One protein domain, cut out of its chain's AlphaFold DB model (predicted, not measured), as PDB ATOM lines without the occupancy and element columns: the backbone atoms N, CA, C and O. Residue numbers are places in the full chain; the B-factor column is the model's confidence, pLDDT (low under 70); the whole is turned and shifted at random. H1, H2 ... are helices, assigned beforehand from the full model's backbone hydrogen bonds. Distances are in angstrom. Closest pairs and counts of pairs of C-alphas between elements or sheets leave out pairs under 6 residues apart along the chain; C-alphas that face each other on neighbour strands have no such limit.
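This is residues 268 to 347 of the 393 residues of an uncharacterized protein of Yarrowia lipolytica (UniProt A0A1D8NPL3). Three helices join in a chain of corners: H1 meets H2 nearly at a right angle at their link, and H3 starts beside the first half of H2 and stands nearly square to it. The very short H4 sits in the gap between H1 and H3, and two long loops, residues 298 to 309 and residues 322 to 340, make much of the rest. The printed part has 80 residues with four named helices in the order H1, H2, H3, H4 and no named strand; the class is all helix, though the helices hold 38 of the 80 residues. It is compact, with a radius of gyration of the C-alphas of 12.9 A, and spans 38 by 26 by 23 A.

H1, residues 273 to 281, and H2, residues 285 to 297, touch only at the corner by their tight link of 3 residues. Their closest C-alphas, those of Ile 279 and Cys 286, are 6.4 A apart, and H2 touches H1 with residues 285 to 287 alone. Their lines stand about perpendicular, at 84 degrees. H3, residues 310 to 321, touches H2, and the closest C-alphas, those of Ala 288 and Ala 310, are 6.1 A apart. H2 touches H3 with residues 287 to 292 alone, and H3 touches H2 with residues 310 to 314 alone. H2 and H3 are about perpendicular, at 87 degrees. H4, residues 341 to 344, touches H1, with the C-alphas of Lys 276 and Leu 344 closest at 6.2 A. H4 is close to H3 but not clearly touching; their closest C-alphas, those of Leu 318 and Leu 343, are 7.0 A apart. H1 and H3 are apart, and so are H2 and H4. In H1 and H3 every O i to N i+4 pair is within hydrogen-bond range, and in H2 8 of 9 are. H4 is too short for such a pair, and its one O i to N i+3 pair is not within range.

H1 runs from C-alpha 273 at (-3.610, 3.406, 158.130) to C-alpha 281, 12.1 A. H2, the longest helix with 13 residues, measures 18.1 A from C-alpha 285 to C-alpha 297 at (19.726, 7.275, 142.740). H3 measures 16.7 A from C-alpha 310 to C-alpha 321. H4, four residues and 5.0 A, ends with C-alpha 344 at (3.506, -3.221, 160.178).

The two C-alphas farthest apart, those of Ala 299 and Lys 332, are 38.4 A apart, while the first and last printed C-alphas, of Gly 268 and Arg 347, are 7.5 A apart. The links from H2 to H3, 12 residues, and from H3 to H4, 19 residues, are long. The printed part has no cut. Its mean pLDDT is 94.1, and no printed residue of this model is under 70.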
ATOM      1  N   GLY A 268      -0.085   7.842 165.496       70.06
ATOM      2  CA  GLY A 268      -1.092   6.865 165.874       70.06
ATOM      3  C   GLY A 268      -1.497   5.929 164.725       70.06
ATOM      4  O   GLY A 268      -1.160   6.154 163.558       70.06
ATOM      5  N   PRO A 269      -2.248   4.851 165.025       72.38
ATOM      6  CA  PRO A 269      -2.675   3.882 164.014       72.38
ATOM      7  C   PRO A 269      -3.525   4.491 162.891       72.38
ATOM      8  O   PRO A 269      -3.451   4.014 161.762       72.38
ATOM      9  N   LYS A 270      -4.306   5.545 163.185       83.25
ATOM     10  CA  LYS A 270      -5.167   6.233 162.209       83.25
ATOM     11  C   LYS A 270      -4.344   6.913 161.112       83.25
ATOM     12  O   LYS A 270      -4.561   6.633 159.937       83.25
ATOM     13  N   THR A 271      -3.367   7.738 161.491       84.94
ATOM     14  CA  THR A 271      -2.504   8.495 160.564       84.94
ATOM     15  C   THR A 271      -1.694   7.577 159.652       84.94
ATOM     16  O   THR A 271      -1.447   7.900 158.498       84.94
ATOM     17  N   LEU A 272      -1.312   6.399 160.153       90.38
ATOM     18  CA  LEU A 272      -0.546   5.402 159.405       90.38
ATOM     19  C   LEU A 272      -1.404   4.418 158.596       90.38
ATOM     20  O   LEU A 272      -0.821   3.588 157.900       90.38
ATOM     21  N   LYS A 273      -2.745   4.466 158.676       92.50
ATOM     22  CA  LYS A 273      -3.610   3.406 158.130       92.50
ATOM     23  C   LYS A 273      -3.360   3.159 156.640       92.50
ATOM     24  O   LYS A 273      -2.990   2.051 156.288       92.50
ATOM     25  N   GLY A 274      -3.455   4.189 155.795       94.75
ATOM     26  CA  GLY A 274      -3.304   4.025 154.340       94.75
ATOM     27  C   GLY A 274      -1.938   3.470 153.916       94.75
ATOM     28  O   GLY A 274      -1.863   2.647 153.013       94.75
ATOM     29  N   LEU A 275      -0.861   3.859 154.611       95.62
ATOM     30  CA  LEU A 275       0.473   3.301 154.370       95.62
ATOM     31  C   LEU A 275       0.556   1.828 154.802       95.62
ATOM     32  O   LEU A 275       1.199   1.027 154.133       95.62
ATOM     33  N   LYS A 276      -0.081   1.457 155.919       95.81
ATOM     34  CA  LYS A 276      -0.094   0.071 156.412       95.81
ATOM     35  C   LYS A 276      -1.005  -0.845 155.600       95.81
ATOM     36  O   LYS A 276      -0.657  -2.009 155.435       95.81
ATOM     37  N   ASP A 277      -2.105  -0.318 155.068       97.00
ATOM     38  CA  ASP A 277      -2.970  -1.012 154.112       97.00
ATOM     39  C   ASP A 277      -2.144  -1.433 152.876       97.00
ATOM     40  O   ASP A 277      -2.066  -2.624 152.583       97.00
ATOM     41  N   GLU A 278      -1.424  -0.500 152.227       97.69
ATOM     42  CA  GLU A 278      -0.586  -0.812 151.049       97.69
ATOM     43  C   GLU A 278       0.621  -1.708 151.394       97.69
ATOM     44  O   GLU A 278       0.993  -2.582 150.608       97.69
ATOM     45  N   ILE A 279       1.221  -1.551 152.584       97.81
ATOM     46  CA  ILE A 279       2.278  -2.459 153.066       97.81
ATOM     47  C   ILE A 279       1.758  -3.895 153.188       97.81
ATOM     48  O   ILE A 279       2.497  -4.814 152.849       97.81
ATOM     49  N   GLN A 280       0.527  -4.106 153.660       97.31
ATOM     50  CA  GLN A 280      -0.042  -5.449 153.734       97.31
ATOM     51  C   GLN A 280      -0.441  -5.981 152.357       97.31
ATOM     52  O   GLN A 280      -0.072  -7.101 152.024       97.31
ATOM     53  N   GLU A 281      -1.147  -5.186 151.550       97.75
ATOM     54  CA  GLU A 281      -1.597  -5.582 150.207       97.75
ATOM     55  C   GLU A 281      -0.428  -5.979 149.289       97.75
ATOM     56  O   GLU A 281      -0.552  -6.896 148.483       97.75
ATOM     57  N   THR A 282       0.723  -5.317 149.436       97.62
ATOM     58  CA  THR A 282       1.933  -5.586 148.642       97.62
ATOM     59  C   THR A 282       2.985  -6.432 149.365       97.62
ATOM     60  O   THR A 282       4.106  -6.547 148.870       97.62
ATOM     61  N   GLU A 283       2.678  -6.958 150.557       96.75
ATOM     62  CA  GLU A 283       3.622  -7.665 151.445       96.75
ATOM     63  C   GLU A 283       4.969  -6.927 151.646       96.75
ATOM     64  O   GLU A 283       6.028  -7.522 151.841       96.75
ATOM     65  N   GLY A 284       4.934  -5.591 151.633       97.00
ATOM     66  CA  GLY A 284       6.094  -4.712 151.792       97.00
ATOM     67  C   GLY A 284       6.855  -4.384 150.500       97.00
ATOM     68  O   GLY A 284       7.756  -3.538 150.535       97.00
ATOM     69  N   GLU A 285       6.494  -4.955 149.347       97.75
ATOM     70  CA  GLU A 285       7.150  -4.658 148.063       97.75
ATOM     71  C   GLU A 285       6.949  -3.189 147.638       97.75
ATOM     72  O   GLU A 285       7.829  -2.618 146.987       97.75
ATOM     73  N   CYS A 286       5.879  -2.511 148.086       97.88
ATOM     74  CA  CYS A 286       5.731  -1.060 147.908       97.88
ATOM     75  C   CYS A 286       6.923  -0.280 148.498       97.88
ATOM     76  O   CYS A 286       7.441   0.637 147.857       97.88
ATOM     77  N   ILE A 287       7.416  -0.689 149.674       98.12
ATOM     78  CA  ILE A 287       8.595  -0.114 150.328       98.12
ATOM     79  C   ILE A 287       9.853  -0.538 149.569       98.12
ATOM     80  O   ILE A 287      10.614   0.331 149.138       98.12
ATOM     81  N   ALA A 288      10.046  -1.843 149.335       97.94
ATOM     82  CA  ALA A 288      11.233  -2.380 148.663       97.94
ATOM     83  C   ALA A 288      11.497  -1.678 147.318       97.94
ATOM     84  O   ALA A 288      12.597  -1.183 147.068       97.94
ATOM     85  N   LYS A 289      10.462  -1.521 146.485       98.25
ATOM     86  CA  LYS A 289      10.511  -0.816 145.195       98.25
ATOM     87  C   LYS A 289      11.019   0.622 145.300       98.25
ATOM     88  O   LYS A 289      11.701   1.089 144.384       98.25
ATOM     89  N   ILE A 290      10.709   1.337 146.382       98.44
ATOM     90  CA  ILE A 290      11.202   2.702 146.603       98.44
ATOM     91  C   ILE A 290      12.614   2.696 147.197       98.44
ATOM     92  O   ILE A 290      13.430   3.508 146.760       98.44
ATOM     93  N   LEU A 291      12.954   1.752 148.084       98.38
ATOM     94  CA  LEU A 291      14.324   1.584 148.588       98.38
ATOM     95  C   LEU A 291      15.314   1.310 147.445       98.38
ATOM     96  O   LEU A 291      16.319   2.013 147.337       98.38
ATOM     97  N   ARG A 292      14.985   0.393 146.518       98.25
ATOM     98  CA  ARG A 292      15.792   0.125 145.308       98.25
ATOM     99  C   ARG A 292      15.995   1.395 144.464       98.25
ATOM    100  O   ARG A 292      17.106   1.676 144.014       98.25
ATOM    101  N   LYS A 293      14.945   2.212 144.281       97.94
ATOM    102  CA  LYS A 293      15.026   3.501 143.557       97.94
ATOM    103  C   LYS A 293      15.919   4.520 144.264       97.94
ATOM    104  O   LYS A 293      16.713   5.176 143.593       97.94
ATOM    105  N   VAL A 294      15.786   4.662 145.584       97.81
ATOM    106  CA  VAL A 294      16.620   5.562 146.394       97.81
ATOM    107  C   VAL A 294      18.080   5.126 146.314       97.81
ATOM    108  O   VAL A 294      18.907   5.936 145.912       97.81
ATOM    109  N   GLN A 295      18.378   3.849 146.572       97.38
ATOM    110  CA  GLN A 295      19.744   3.318 146.578       97.38
ATOM    111  C   GLN A 295      20.431   3.421 145.207       97.38
ATOM    112  O   GLN A 295      21.614   3.758 145.127       97.38
ATOM    113  N   LYS A 296      19.688   3.197 144.110       96.56
ATOM    114  CA  LYS A 296      20.191   3.439 142.748       96.56
ATOM    115  C   LYS A 296      20.482   4.925 142.514       96.56
ATOM    116  O   LYS A 296      21.523   5.261 141.959       96.56
ATOM    117  N   LYS A 297      19.582   5.822 142.937       95.50
ATOM    118  CA  LYS A 297      19.726   7.275 142.740       95.50
ATOM    119  C   LYS A 297      20.840   7.885 143.599       95.50
ATOM    120  O   LYS A 297      21.462   8.847 143.167       95.50
ATOM    121  N   SER A 298      21.098   7.330 144.781       94.69
ATOM    122  CA  SER A 298      22.179   7.733 145.685       94.69
ATOM    123  C   SER A 298      23.521   7.063 145.383       94.69
ATOM    124  O   SER A 298      24.418   7.161 146.214       94.69
ATOM    125  N   ALA A 299      23.657   6.334 144.268       94.25
ATOM    126  CA  ALA A 299      24.867   5.585 143.910       94.25
ATOM    127  C   ALA A 299      25.413   4.698 145.054       94.25
ATOM    128  O   ALA A 299      26.620   4.594 145.255       94.25
ATOM    129  N   GLY A 300      24.520   4.074 145.833       92.75
ATOM    130  CA  GLY A 300      24.900   3.213 146.957       92.75
ATOM    131  C   GLY A 300      25.103   3.911 148.311       92.75
ATOM    132  O   GLY A 300      25.378   3.232 149.290       92.75
ATOM    133  N   LEU A 301      24.961   5.240 148.412       93.12
ATOM    134  CA  LEU A 301      25.302   5.996 149.635       93.12
ATOM    135  C   LEU A 301      24.326   5.858 150.827       93.12
ATOM    136  O   LEU A 301      24.593   6.440 151.876       93.12
ATOM    137  N   VAL A 302      23.188   5.168 150.686       94.25
ATOM    138  CA  VAL A 302      22.139   5.128 151.730       94.25
ATOM    139  C   VAL A 302      22.175   3.831 152.537       94.25
ATOM    140  O   VAL A 302      22.061   3.866 153.759       94.25
ATOM    141  N   PHE A 303      22.341   2.700 151.854       96.00
ATOM    142  CA  PHE A 303      22.401   1.357 152.439       96.00
ATOM    143  C   PHE A 303      23.734   0.682 152.093       96.00
ATOM    144  O   PHE A 303      24.419   1.104 151.163       96.00
ATOM    145  N   LYS A 304      24.123  -0.380 152.803       95.56
ATOM    146  CA  LYS A 304      25.315  -1.181 152.460       95.56
ATOM    147  C   LYS A 304      24.981  -2.204 151.371       95.56
ATOM    148  O   LYS A 304      25.820  -2.464 150.509       95.56
ATOM    149  N   SER A 305      23.767  -2.754 151.393       96.50
ATOM    150  CA  SER A 305      23.215  -3.602 150.334       96.50
ATOM    151  C   SER A 305      23.106  -2.889 148.986       96.50
ATOM    152  O   SER A 305      22.874  -1.681 148.896       96.50
ATOM    153  N   ARG A 306      23.268  -3.649 147.899       95.81
ATOM    154  CA  ARG A 306      23.147  -3.133 146.526       95.81
ATOM    155  C   ARG A 306      21.700  -2.739 146.206       95.81
ATOM    156  O   ARG A 306      20.763  -3.183 146.858       95.81
ATOM    157  N   PHE A 307      21.499  -1.938 145.158       93.69
ATOM    158  CA  PHE A 307      20.155  -1.501 144.748       93.69
ATOM    159  C   PHE A 307      19.251  -2.642 144.234       93.69
ATOM    160  O   PHE A 307      18.041  -2.449 144.130       93.69
ATOM    161  N   ASP A 308      19.825  -3.791 143.872       93.00
ATOM    162  CA  ASP A 308      19.138  -5.007 143.426       93.00
ATOM    163  C   ASP A 308      18.918  -6.036 144.556       93.00
ATOM    164  O   ASP A 308      18.069  -6.916 144.420       93.00
ATOM    165  N   ASP A 309      19.584  -5.876 145.703       96.38
ATOM    166  CA  ASP A 309      19.422  -6.706 146.904       96.38
ATOM    167  C   ASP A 309      18.198  -6.256 147.725       96.38
ATOM    168  O   ASP A 309      18.285  -5.464 148.664       96.38
ATOM    169  N   ALA A 310      17.020  -6.740 147.330       95.38
ATOM    170  CA  ALA A 310      15.747  -6.391 147.959       95.38
ATOM    171  C   ALA A 310      15.691  -6.712 149.463       95.38
ATOM    172  O   ALA A 310      15.210  -5.896 150.252       95.38
ATOM    173  N   GLU A 311      16.168  -7.897 149.846       95.88
ATOM    174  CA  GLU A 311      16.089  -8.411 151.215       95.88
ATOM    175  C   GLU A 311      17.034  -7.650 152.143       95.88
ATOM    176  O   GLU A 311      16.626  -7.218 153.222       95.88
ATOM    177  N   GLY A 312      18.276  -7.417 151.709       97.56
ATOM    178  CA  GLY A 312      19.248  -6.645 152.473       97.56
ATOM    179  C   GLY A 312      18.838  -5.181 152.644       97.56
ATOM    180  O   GLY A 312      18.894  -4.659 153.759       97.56
ATOM    181  N   LEU A 313      18.301  -4.541 151.594       97.94
ATOM    182  CA  LEU A 313      17.720  -3.195 151.700       97.94
ATOM    183  C   LEU A 313      16.559  -3.138 152.700       97.94
ATOM    184  O   LEU A 313      16.491  -2.214 153.512       97.94
ATOM    185  N   MET A 314      15.653  -4.121 152.664       97.88
ATOM    186  CA  MET A 314      14.526  -4.189 153.596       97.88
ATOM    187  C   MET A 314      15.000  -4.386 155.039       97.88
ATOM    188  O   MET A 314      14.524  -3.707 155.950       97.88
ATOM    189  N   LYS A 315      15.971  -5.279 155.245       97.50
ATOM    190  CA  LYS A 315      16.580  -5.548 156.548       97.50
ATOM    191  C   LYS A 315      17.240  -4.299 157.131       97.50
ATOM    192  O   LYS A 315      16.931  -3.933 158.262       97.50
ATOM    193  N   GLU A 316      18.095  -3.616 156.371       97.62
ATOM    194  CA  GLU A 316      18.753  -2.385 156.830       97.62
ATOM    195  C   GLU A 316      17.744  -1.258 157.106       97.62
ATOM    196  O   GLU A 316      17.884  -0.522 158.085       97.62
ATOM    197  N   PHE A 317      16.693  -1.134 156.289       97.88
ATOM    198  CA  PHE A 317      15.619  -0.169 156.528       97.88
ATOM    199  C   PHE A 317      14.836  -0.467 157.817       97.88
ATOM    200  O   PHE A 317      14.524   0.461 158.569       97.88
ATOM    201  N   LEU A 318      14.546  -1.741 158.100       96.44
ATOM    202  CA  LEU A 318      13.938  -2.162 159.363       96.44
ATOM    203  C   LEU A 318      14.862  -1.834 160.542       96.44
ATOM    204  O   LEU A 318      14.433  -1.127 161.450       96.44
ATOM    205  N   GLU A 319      16.131  -2.255 160.501       95.31
ATOM    206  CA  GLU A 319      17.138  -1.966 161.538       95.31
ATOM    207  C   GLU A 319      17.246  -0.455 161.839       95.31
ATOM    208  O   GLU A 319      17.290  -0.054 163.000       95.31
ATOM    209  N   MET A 320      17.187   0.402 160.813       94.25
ATOM    210  CA  MET A 320      17.234   1.870 160.933       94.25
ATOM    211  C   MET A 320      15.994   2.503 161.608       94.25
ATOM    212  O   MET A 320      16.064   3.639 162.111       94.25
ATOM    213  N   ASN A 321      14.857   1.796 161.599       93.62
ATOM    214  CA  ASN A 321      13.561   2.256 162.113       93.62
ATOM    215  C   ASN A 321      13.084   1.509 163.372       93.62
ATOM    216  O   ASN A 321      12.082   1.918 163.972       93.62
ATOM    217  N   VAL A 322      13.818   0.487 163.830       89.44
ATOM    218  CA  VAL A 322      13.598  -0.117 165.149       89.44
ATOM    219  C   VAL A 322      13.839   0.927 166.239       89.44
ATOM    220  O   VAL A 322      14.922   1.493 166.371       89.44
ATOM    221  N   THR A 323      12.796   1.202 167.020       84.12
ATOM    222  CA  THR A 323      12.806   2.173 168.121       84.12
ATOM    223  C   THR A 323      11.922   1.676 169.259       84.12
ATOM    224  O   THR A 323      10.979   0.916 169.032       84.12
ATOM    225  N   GLU A 324      12.171   2.157 170.478       82.00
ATOM    226  CA  GLU A 324      11.357   1.864 171.673       82.00
ATOM    227  C   GLU A 324       9.857   2.166 171.497       82.00
ATOM    228  O   GLU A 324       9.013   1.551 172.144       82.00
ATOM    229  N   ASN A 325       9.520   3.085 170.586       81.62
ATOM    230  CA  ASN A 325       8.157   3.536 170.333       81.62
ATOM    231  C   ASN A 325       7.352   2.618 169.396       81.62
ATOM    232  O   ASN A 325       6.155   2.864 169.230       81.62
ATOM    233  N   MET A 326       7.962   1.597 168.778       89.25
ATOM    234  CA  MET A 326       7.271   0.618 167.923       89.25
ATOM    235  C   MET A 326       6.104  -0.089 168.624       89.25
ATOM    236  O   MET A 326       6.074  -0.256 169.844       89.25
ATOM    237  N   TYR A 327       5.159  -0.598 167.831       90.19
ATOM    238  CA  TYR A 327       4.147  -1.514 168.351       90.19
ATOM    239  C   TYR A 327       4.796  -2.861 168.710       90.19
ATOM    240  O   TYR A 327       5.452  -3.485 167.876       90.19
ATOM    241  N   LYS A 328       4.583  -3.336 169.946       91.62
ATOM    242  CA  LYS A 328       5.086  -4.647 170.418       91.62
ATOM    243  C   LYS A 328       4.561  -5.814 169.566       91.62
ATOM    244  O   LYS A 328       5.280  -6.775 169.301       91.62
ATOM    245  N   TYR A 329       3.318  -5.693 169.108       93.31
ATOM    246  CA  TYR A 329       2.615  -6.658 168.265       93.31
ATOM    247  C   TYR A 329       2.175  -5.993 166.961       93.31
ATOM    248  O   TYR A 329       2.095  -4.764 166.888       93.31
ATOM    249  N   VAL A 330       1.881  -6.795 165.935       95.00
ATOM    250  CA  VAL A 330       1.229  -6.281 164.724       95.00
ATOM    251  C   VAL A 330      -0.132  -5.679 165.125       95.00
ATOM    252  O   VAL A 330      -0.844  -6.298 165.921       95.00
ATOM    253  N   PRO A 331      -0.493  -4.458 164.677       92.69
ATOM    254  CA  PRO A 331      -1.760  -3.844 165.068       92.69
ATOM    255  C   PRO A 331      -2.975  -4.655 164.592       92.69
ATOM    256  O   PRO A 331      -2.937  -5.299 163.547       92.69
ATOM    257  N   LYS A 332      -4.086  -4.586 165.336       92.75
ATOM    258  CA  LYS A 332      -5.332  -5.284 164.977       92.75
ATOM    259  C   LYS A 332      -5.807  -4.874 163.576       92.75
ATOM    260  O   LYS A 332      -5.912  -3.682 163.294       92.75
ATOM    261  N   GLY A 333      -6.152  -5.865 162.753       92.62
ATOM    262  CA  GLY A 333      -6.587  -5.685 161.362       92.62
ATOM    263  C   GLY A 333      -5.504  -5.998 160.326       92.62
ATOM    264  O   GLY A 333      -5.830  -6.122 159.151       92.62
ATOM    265  N   TYR A 334      -4.256  -6.185 160.762       95.25
ATOM    266  CA  TYR A 334      -3.156  -6.645 159.921       95.25
ATOM    267  C   TYR A 334      -2.735  -8.068 160.315       95.25
ATOM    268  O   TYR A 334      -2.915  -8.473 161.466       95.25
ATOM    269  N   ASP A 335      -2.201  -8.817 159.357       95.56
ATOM    270  CA  ASP A 335      -1.746 -10.191 159.541       95.56
ATOM    271  C   ASP A 335      -0.403 -10.227 160.289       95.56
ATOM    272  O   ASP A 335       0.545  -9.506 159.966       95.56
ATOM    273  N   ALA A 336      -0.344 -11.064 161.324       95.56
ATOM    274  CA  ALA A 336       0.837 -11.253 162.151       95.56
ATOM    275  C   ALA A 336       1.894 -12.147 161.486       95.56
ATOM    276  O   ALA A 336       3.076 -11.983 161.795       95.56
ATOM    277  N   GLU A 337       1.476 -13.030 160.573       95.75
ATOM    278  CA  GLU A 337       2.336 -13.998 159.882       95.75
ATOM    279  C   GLU A 337       2.817 -13.497 158.505       95.75
ATOM    280  O   GLU A 337       3.675 -14.121 157.881       95.75
ATOM    281  N   SER A 338       2.317 -12.342 158.046       94.06
ATOM    282  CA  SER A 338       2.753 -11.703 156.799       94.06
ATOM    283  C   SER A 338       4.267 -11.430 156.797       94.06
ATOM    284  O   SER A 338       4.801 -10.939 157.802       94.06
ATOM    285  N   PRO A 339       4.969 -11.592 155.654       93.38
ATOM    286  CA  PRO A 339       6.360 -11.153 155.495       93.38
ATOM    287  C   PRO A 339       6.589  -9.681 155.896       93.38
ATOM    288  O   PRO A 339       7.663  -9.311 156.374       93.38
ATOM    289  N   ALA A 340       5.556  -8.839 155.779       95.62
ATOM    290  CA  ALA A 340       5.584  -7.428 156.149       95.62
ATOM    291  C   ALA A 340       5.368  -7.144 157.651       95.62
ATOM    292  O   ALA A 340       5.391  -5.976 158.055       95.62
ATOM    293  N   ALA A 341       5.189  -8.155 158.510       96.19
ATOM    294  CA  ALA A 341       4.882  -7.982 159.938       96.19
ATOM    295  C   ALA A 341       5.877  -7.067 160.687       96.19
ATOM    296  O   ALA A 341       5.494  -6.348 161.613       96.19
ATOM    297  N   GLY A 342       7.150  -7.039 160.270       95.88
ATOM    298  CA  GLY A 342       8.154  -6.095 160.779       95.88
ATOM    299  C   GLY A 342       7.829  -4.631 160.452       95.88
ATOM    300  O   GLY A 342       7.826  -3.785 161.348       95.88
ATOM    301  N   LEU A 343       7.479  -4.340 159.193       96.19
ATOM    302  CA  LEU A 343       7.066  -3.007 158.730       96.19
ATOM    303  C   LEU A 343       5.761  -2.562 159.402       96.19
ATOM    304  O   LEU A 343       5.625  -1.414 159.828       96.19
ATOM    305  N   LEU A 344       4.808  -3.482 159.560       95.75
ATOM    306  CA  LEU A 344       3.506  -3.221 160.178       95.75
ATOM    307  C   LEU A 344       3.611  -2.848 161.668       95.75
ATOM    308  O   LEU A 344       2.727  -2.161 162.190       95.75
ATOM    309  N   LYS A 345       4.707  -3.200 162.354       94.88
ATOM    310  CA  LYS A 345       5.006  -2.756 163.731       94.88
ATOM    311  C   LYS A 345       5.625  -1.355 163.815       94.88
ATOM    312  O   LYS A 345       5.616  -0.759 164.896       94.88
ATOM    313  N   LEU A 346       6.116  -0.792 162.708       93.62
ATOM    314  CA  LEU A 346       6.718   0.543 162.696       93.62
ATOM    315  C   LEU A 346       5.693   1.654 163.000       93.62
ATOM    316  O   LEU A 346       4.492   1.546 162.717       93.62
ATOM    317  N   ARG A 347       6.206   2.747 163.577       91.06
ATOM    318  CA  ARG A 347       5.527   4.054 163.726       91.06
ATOM    319  C   ARG A 347       6.266   5.203 163.044       91.06
ATOM    320  O   ARG A 347       5.694   6.273 162.870       91.06
TER     321      ARG A 347